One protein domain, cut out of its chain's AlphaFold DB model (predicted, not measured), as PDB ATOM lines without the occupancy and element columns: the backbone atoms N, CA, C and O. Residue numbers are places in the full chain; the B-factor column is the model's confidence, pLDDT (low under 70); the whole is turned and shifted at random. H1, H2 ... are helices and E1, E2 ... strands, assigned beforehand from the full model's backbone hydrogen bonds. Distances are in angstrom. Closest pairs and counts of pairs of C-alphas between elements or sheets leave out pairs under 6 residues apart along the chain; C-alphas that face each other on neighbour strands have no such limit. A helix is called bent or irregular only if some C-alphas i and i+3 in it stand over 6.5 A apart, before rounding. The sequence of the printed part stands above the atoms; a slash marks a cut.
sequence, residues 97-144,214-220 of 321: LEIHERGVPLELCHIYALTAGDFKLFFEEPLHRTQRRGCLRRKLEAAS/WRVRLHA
ATOM      1  N   LEU A  97       0.175  42.655 115.363       88.69
ATOM      2  CA  LEU A  97       0.687  41.477 114.674       88.69
ATOM      3  C   LEU A  97       0.501  40.247 115.568       88.69
ATOM      4  O   LEU A  97       0.952  40.235 116.710       88.69
ATOM      5  N   GLU A  98      -0.154  39.213 115.048       90.12
ATOM      6  CA  GLU A  98      -0.291  37.922 115.731       90.12
ATOM      7  C   GLU A  98       0.679  36.901 115.127       90.12
ATOM      8  O   GLU A  98       0.720  36.742 113.906       90.12
ATOM      9  N   ILE A  99       1.448  36.206 115.971       88.12
ATOM     10  CA  ILE A  99       2.387  35.165 115.542       88.12
ATOM     11  C   ILE A  99       1.670  33.815 115.549       88.12
ATOM     12  O   ILE A  99       1.262  33.322 116.596       88.12
ATOM     13  N   HIS A 100       1.538  33.201 114.375       81.56
ATOM     14  CA  HIS A 100       0.853  31.910 114.225       81.56
ATOM     15  C   HIS A 100       1.738  30.675 114.418       81.56
ATOM     16  O   HIS A 100       1.226  29.558 114.472       81.56
ATOM     17  N   GLU A 101       3.052  30.850 114.472       87.69
ATOM     18  CA  GLU A 101       4.016  29.755 114.520       87.69
ATOM     19  C   GLU A 101       4.947  29.876 115.733       87.69
ATOM     20  O   GLU A 101       4.734  30.691 116.626       87.69
ATOM     21  N   ARG A 102       5.947  28.995 115.825       86.81
ATOM     22  CA  ARG A 102       6.834  28.926 116.990       86.81
ATOM     23  C   ARG A 102       7.653  30.209 117.123       86.81
ATOM     24  O   ARG A 102       8.427  30.541 116.233       86.81
ATOM     25  N   GLY A 103       7.564  30.847 118.283       88.75
ATOM     26  CA  GLY A 103       8.437  31.946 118.674       88.75
ATOM     27  C   GLY A 103       7.789  32.823 119.736       88.75
ATOM     28  O   GLY A 103       6.570  32.845 119.871       88.75
ATOM     29  N   VAL A 104       8.619  33.536 120.495       91.62
ATOM     30  CA  VAL A 104       8.176  34.576 121.429       91.62
ATOM     31  C   VAL A 104       8.708  35.898 120.881       91.62
ATOM     32  O   VAL A 104       9.917  35.984 120.636       91.62
ATOM     33  N   PRO A 105       7.848  36.898 120.614       90.25
ATOM     34  CA  PRO A 105       8.323  38.195 120.170       90.25
ATOM     35  C   PRO A 105       9.152  38.823 121.285       90.25
ATOM     36  O   PRO A 105       8.778  38.774 122.454       90.25
ATOM     37  N   LEU A 106      10.285  39.403 120.909       92.88
ATOM     38  CA  LEU A 106      11.102  40.196 121.815       92.88
ATOM     39  C   LEU A 106      10.716  41.669 121.696       92.88
ATOM     40  O   LEU A 106      10.212  42.114 120.656       92.88
ATOM     41  N   GLU A 107      10.991  42.426 122.753       91.69
ATOM     42  CA  GLU A 107      10.949  43.883 122.692       91.69
ATOM     43  C   GLU A 107      11.943  44.386 121.635       91.69
ATOM     44  O   GLU A 107      13.009  43.800 121.439       91.69
ATOM     45  N   LEU A 108      11.579  45.466 120.934       91.75
ATOM     46  CA  LEU A 108      12.411  46.099 119.899       91.75
ATOM     47  C   LEU A 108      12.761  45.176 118.713       91.75
ATOM     48  O   LEU A 108      13.873  45.201 118.186       91.75
ATOM     49  N   CYS A 109      11.808  44.357 118.264       92.81
ATOM     50  CA  CYS A 109      11.981  43.551 117.059       92.81
ATOM     51  C   CYS A 109      11.876  44.381 115.767       92.81
ATOM     52  O   CYS A 109      11.178  45.392 115.689       92.81
ATOM     53  N   HIS A 110      12.571  43.921 114.725       90.88
ATOM     54  CA  HIS A 110      12.503  44.505 113.388       90.88
ATOM     55  C   HIS A 110      11.456  43.785 112.537       90.88
ATOM     56  O   HIS A 110      11.364  42.558 112.572       90.88
ATOM     57  N   ILE A 111      10.711  44.553 111.743       91.88
ATOM     58  CA  ILE A 111       9.722  44.048 110.789       91.88
ATOM     59  C   ILE A 111      10.328  44.153 109.389       91.88
ATOM     60  O   ILE A 111      10.775  45.223 108.985       91.88
ATOM     61  N   TYR A 112      10.326  43.047 108.649       90.44
ATOM     62  CA  TYR A 112      10.822  42.986 107.273       90.44
ATOM     63  C   TYR A 112       9.675  42.646 106.327       90.44
ATOM     64  O   TYR A 112       8.830  41.818 106.664       90.44
ATOM     65  N   ALA A 113       9.664  43.247 105.139       89.50
ATOM     66  CA  ALA A 113       8.743  42.859 104.080       89.50
ATOM     67  C   ALA A 113       9.205  41.546 103.430       89.50
ATOM     68  O   ALA A 113      10.393  41.375 103.155       89.50
ATOM     69  N   LEU A 114       8.269  40.631 103.166       90.44
ATOM     70  CA  LEU A 114       8.565  39.431 102.382       90.44
ATOM     71  C   LEU A 114       8.670  39.759 100.893       90.44
ATOM     72  O   LEU A 114       7.842  40.483 100.337       90.44
ATOM     73  N   THR A 115       9.648  39.149 100.234       91.50
ATOM     74  CA  THR A 115       9.789  39.172  98.778       91.50
ATOM     75  C   THR A 115       8.982  38.048  98.125       91.50
ATOM     76  O   THR A 115       8.632  37.057  98.762       91.50
ATOM     77  N   ALA A 116       8.737  38.144  96.814       88.19
ATOM     78  CA  ALA A 116       8.081  37.080  96.046       88.19
ATOM     79  C   ALA A 116       8.795  35.712  96.163       88.19
ATOM     80  O   ALA A 116       8.139  34.671  96.142       88.19
ATOM     81  N   GLY A 117      10.126  35.704  96.309       91.88
ATOM     82  CA  GLY A 117      10.911  34.480  96.505       91.88
ATOM     83  C   GLY A 117      10.679  33.836  97.873       91.88
ATOM     84  O   GLY A 117      10.604  32.611  97.976       91.88
ATOM     85  N   ASP A 118      10.473  34.660  98.900       90.00
ATOM     86  CA  ASP A 118      10.213  34.205 100.264       90.00
ATOM     87  C   ASP A 118       8.887  33.454 100.370       90.00
ATOM     88  O   ASP A 118       8.786  32.470 101.103       90.00
ATOM     89  N   PHE A 119       7.872  33.848  99.592       87.12
ATOM     90  CA  PHE A 119       6.578  33.170  99.633       87.12
ATOM     91  C   PHE A 119       6.676  31.684  99.273       87.12
ATOM     92  O   PHE A 119       6.009  30.859  99.897       87.12
ATOM     93  N   LYS A 120       7.544  31.319  98.324       86.75
ATOM     94  CA  LYS A 120       7.776  29.910  97.977       86.75
ATOM     95  C   LYS A 120       8.382  29.145  99.151       86.75
ATOM     96  O   LYS A 120       7.913  28.068  99.508       86.75
ATOM     97  N   LEU A 121       9.378  29.738  99.806       85.19
ATOM     98  CA  LEU A 121      10.061  29.127 100.946       85.19
ATOM     99  C   LEU A 121       9.138  28.964 102.162       85.19
ATOM    100  O   LEU A 121       9.174  27.926 102.823       85.19
ATOM    101  N   PHE A 122       8.302  29.964 102.450       81.25
ATOM    102  CA  PHE A 122       7.452  29.962 103.643       81.25
ATOM    103  C   PHE A 122       6.107  29.251 103.444       81.25
ATOM    104  O   PHE A 122       5.595  28.667 104.399       81.25
ATOM    105  N   PHE A 123       5.536  29.253 102.234       79.62
ATOM    106  CA  PHE A 123       4.164  28.776 102.014       79.62
ATOM    107  C   PHE A 123       4.022  27.569 101.073       79.62
ATOM    108  O   PHE A 123       3.015  26.872 101.192       79.62
ATOM    109  N   GLU A 124       4.976  27.255 100.184       73.62
ATOM    110  CA  GLU A 124       4.824  26.092  99.276       73.62
ATOM    111  C   GLU A 124       5.226  24.752  99.920       73.62
ATOM    112  O   GLU A 124       4.735  23.691  99.525       73.62
ATOM    113  N   GLU A 125       6.075  24.749 100.950       58.81
ATOM    114  CA  GLU A 125       6.613  23.500 101.509       58.81
ATOM    115  C   GLU A 125       5.631  22.593 102.308       58.81
ATOM    116  O   GLU A 125       5.875  21.378 102.365       58.81
ATOM    117  N   PRO A 126       4.509  23.063 102.905       57.72
ATOM    118  CA  PRO A 126       3.628  22.185 103.686       57.72
ATOM    119  C   PRO A 126       2.845  21.169 102.843       57.72
ATOM    120  O   PRO A 126       2.641  20.038 103.293       57.72
ATOM    121  N   LEU A 127       2.424  21.533 101.626       58.16
ATOM    122  CA  LEU A 127       1.500  20.723 100.816       58.16
ATOM    123  C   LEU A 127       2.145  19.428 100.303       58.16
ATOM    124  O   LEU A 127       1.524  18.361 100.318       58.16
ATOM    125  N   HIS A 128       3.429  19.471  99.946       58.81
ATOM    126  CA  HIS A 128       4.146  18.268  99.521       58.81
ATOM    127  C   HIS A 128       4.509  17.331 100.683       58.81
ATOM    128  O   HIS A 128       4.604  16.113 100.482       58.81
ATOM    129  N   ARG A 129       4.688  17.846 101.909       61.28
ATOM    130  CA  ARG A 129       5.062  17.010 103.063       61.28
ATOM    131  C   ARG A 129       3.904  16.154 103.571       61.28
ATOM    132  O   ARG A 129       4.125  14.980 103.884       61.28
ATOM    133  N   THR A 130       2.679  16.675 103.609       66.00
ATOM    134  CA  THR A 130       1.491  15.879 103.970       66.00
ATOM    135  C   THR A 130       1.190  14.811 102.922       66.00
ATOM    136  O   THR A 130       0.941  13.658 103.286       66.00
ATOM    137  N   GLN A 131       1.326  15.129 101.631       70.31
ATOM    138  CA  GLN A 131       1.106  14.150 100.562       70.31
ATOM    139  C   GLN A 131       2.167  13.031 100.562       70.31
ATOM    140  O   GLN A 131       1.829  11.848 100.440       70.31
ATOM    141  N   ARG A 132       3.450  13.361 100.784       69.44
ATOM    142  CA  ARG A 132       4.521  12.352 100.896       69.44
ATOM    143  C   ARG A 132       4.366  11.456 102.124       69.44
ATOM    144  O   ARG A 132       4.592  10.251 102.012       69.44
ATOM    145  N   ARG A 133       3.930  12.000 103.267       74.81
ATOM    146  CA  ARG A 133       3.639  11.194 104.467       74.81
ATOM    147  C   ARG A 133       2.480  10.222 104.242       74.81
ATOM    148  O   ARG A 133       2.586   9.068 104.650       74.81
ATOM    149  N   GLY A 134       1.431  10.643 103.532       82.19
ATOM    150  CA  GLY A 134       0.335   9.750 103.143       82.19
ATOM    151  C   GLY A 134       0.792   8.596 102.241       82.19
ATOM    152  O   GLY A 134       0.425   7.446 102.474       82.19
ATOM    153  N   CYS A 135       1.644   8.877 101.248       82.88
ATOM    154  CA  CYS A 135       2.153   7.861 100.318       82.88
ATOM    155  C   CYS A 135       3.102   6.852 100.993       82.88
ATOM    156  O   CYS A 135       2.957   5.643 100.804       82.88
ATOM    157  N   LEU A 136       4.036   7.325 101.829       81.06
ATOM    158  CA  LEU A 136       4.952   6.453 102.577       81.06
ATOM    159  C   LEU A 136       4.210   5.539 103.551       81.06
ATOM    160  O   LEU A 136       4.525   4.352 103.621       81.06
ATOM    161  N   ARG A 137       3.189   6.058 104.243       85.56
ATOM    162  CA  ARG A 137       2.373   5.256 105.159       85.56
ATOM    163  C   ARG A 137       1.647   4.122 104.428       85.56
ATOM    164  O   ARG A 137       1.745   2.981 104.866       85.56
ATOM    165  N   ARG A 138       1.028   4.395 103.271       87.31
ATOM    166  CA  ARG A 138       0.379   3.349 102.453       87.31
ATOM    167  C   ARG A 138       1.372   2.303 101.937       87.31
ATOM    168  O   ARG A 138       1.043   1.123 101.902       87.31
ATOM    169  N   LYS A 139       2.595   2.704 101.561       87.81
ATOM    170  CA  LYS A 139       3.645   1.754 101.143       87.81
ATOM    171  C   LYS A 139       4.112   0.859 102.296       87.81
ATOM    172  O   LYS A 139       4.314  -0.332 102.080       87.81
ATOM    173  N   LEU A 140       4.251   1.406 103.504       85.44
ATOM    174  CA  LEU A 140       4.608   0.645 104.709       85.44
ATOM    175  C   LEU A 140       3.495  -0.322 105.133       85.44
ATOM    176  O   LEU A 140       3.777  -1.483 105.426       85.44
ATOM    177  N   GLU A 141       2.236   0.120 105.094       87.69
ATOM    178  CA  GLU A 141       1.074  -0.739 105.359       87.69
ATOM    179  C   GLU A 141       0.993  -1.880 104.323       87.69
ATOM    180  O   GLU A 141       0.877  -3.047 104.697       87.69
ATOM    181  N   ALA A 142       1.193  -1.589 103.032       84.06
ATOM    182  CA  ALA A 142       1.225  -2.611 101.982       84.06
ATOM    183  C   ALA A 142       2.400  -3.604 102.121       84.06
ATOM    184  O   ALA A 142       2.241  -4.796 101.843       84.06
ATOM    185  N   ALA A 143       3.575  -3.146 102.566       82.69
ATOM    186  CA  ALA A 143       4.735  -4.009 102.798       82.69
ATOM    187  C   ALA A 143       4.537  -4.939 104.010       82.69
ATOM    188  O   ALA A 143       4.918  -6.111 103.954       82.69
ATOM    189  N   SER A 144       3.882  -4.454 105.071       80.31
ATOM    190  CA  SER A 144       3.565  -5.246 106.267       80.31
ATOM    191  C   SER A 144       2.682  -6.460 105.945       80.31
ATOM    192  O   SER A 144       2.933  -7.568 106.428       80.31
ATOM    193  N   TRP A 214       7.192  32.239 110.231       45.72
ATOM    194  CA  TRP A 214       6.375  33.268 110.862       45.72
ATOM    195  C   TRP A 214       5.235  33.614 109.927       45.72
ATOM    196  O   TRP A 214       5.440  33.995 108.775       45.72
ATOM    197  N   ARG A 215       4.015  33.500 110.433       40.00
ATOM    198  CA  ARG A 215       2.826  33.971 109.742       40.00
ATOM    199  C   ARG A 215       2.217  35.056 110.603       40.00
ATOM    200  O   ARG A 215       1.925  34.804 111.770       40.00
ATOM    201  N   VAL A 216       2.066  36.239 110.013       34.88
ATOM    202  CA  VAL A 216       1.557  37.413 110.704       34.88
ATOM    203  C   VAL A 216       0.151  37.724 110.210       34.88
ATOM    204  O   VAL A 216      -0.119  37.823 109.010       34.88
ATOM    205  N   ARG A 217      -0.782  37.826 111.152       35.56
ATOM    206  CA  ARG A 217      -2.143  38.286 110.877       35.56
ATOM    207  C   ARG A 217      -2.230  39.737 111.309       35.56
ATOM    208  O   ARG A 217      -1.986  40.045 112.474       35.56
ATOM    209  N   LEU A 218      -2.537  40.610 110.357       34.31
ATOM    210  CA  LEU A 218      -2.857  41.999 110.649       34.31
ATOM    211  C   LEU A 218      -4.316  42.060 111.071       34.31
ATOM    212  O   LEU A 218      -5.214  41.777 110.274       34.31
ATOM    213  N   HIS A 219      -4.545  42.434 112.323       34.69
ATOM    214  CA  HIS A 219      -5.873  42.819 112.772       34.69
ATOM    215  C   HIS A 219      -5.985  44.332 112.628       34.69
ATOM    216  O   HIS A 219      -5.255  45.081 113.275       34.69
ATOM    217  N   ALA A 220      -6.900  44.794 111.776       35.44
ATOM    218  CA  ALA A 220      -7.333  46.180 111.846       35.44
ATOM    219  C   ALA A 220      -8.031  46.361 113.199       35.44
ATOM    220  O   ALA A 220      -9.040  45.702 113.466       35.44
TER     221      ALA A 220
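AT A GLANCE: This is residues 97 to 144 and 214 to 220 of the 321 residues of an uncharacterized protein of Cyclospora cayetanensis (UniProt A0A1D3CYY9). One long helix, H1, reaches away like an arm from a small head, which holds a short two-stranded antiparallel ribbon, E1 and E2, and a wide loop, residues 100 to 115. Residues 124 to 144 of H1 stick out free, and this arm makes the long axis. The printed part has 55 residues, with one named helix and two named strands in the order E1, H1, E2; the class is mostly helix. It is extended, with a radius of gyration of the C-alphas of 17.4 A and spans of 54 by 25 by 20 A.

HOW THE PARTS SIT: E1, residues 97 to 99, and E2, residues 216 to 219, are antiparallel neighbours, with 141 degrees between their directions. C-alphas 98 and 217 face each other at 5.2 A. N 98 and O 217, and N 217 and O 98, are within hydrogen-bond range, each pair at 3.3 A. From E1 a long link of 16 residues leads to H1, residues 116 to 144; residues 106 to 113 of this link stand free. H1 has a kink of 28 degrees near residue 126. It is only just irregular: C-alphas 122 and 125 are 6.9 A apart. In H1, 18 of 25 O i to N i+4 pairs are within hydrogen-bond range.

IN THESE COORDINATES: E1 begins at C-alpha 97 (0.687, 41.477, 114.674) and is 6.6 A long. H1 runs 43.8 A from C-alpha 116 (8.081, 37.080, 96.046) to C-alpha 144 (3.565, -5.246, 106.267). E2 is 9.4 A long and ends at C-alpha 219 (-5.873, 42.819, 112.772).

THE WHOLE: The two C-alphas farthest apart, those of Leu 108 and Ser 144, are 53.9 A apart. Residues 145 to 213 are not printed; C-alphas 144 and 214 are 38.9 A apart across the cut. The mean pLDDT of the printed part is 77.0; it is under 70 at residues 125 to 130, 132 and 214 to 220, and the mean of E2 is 35.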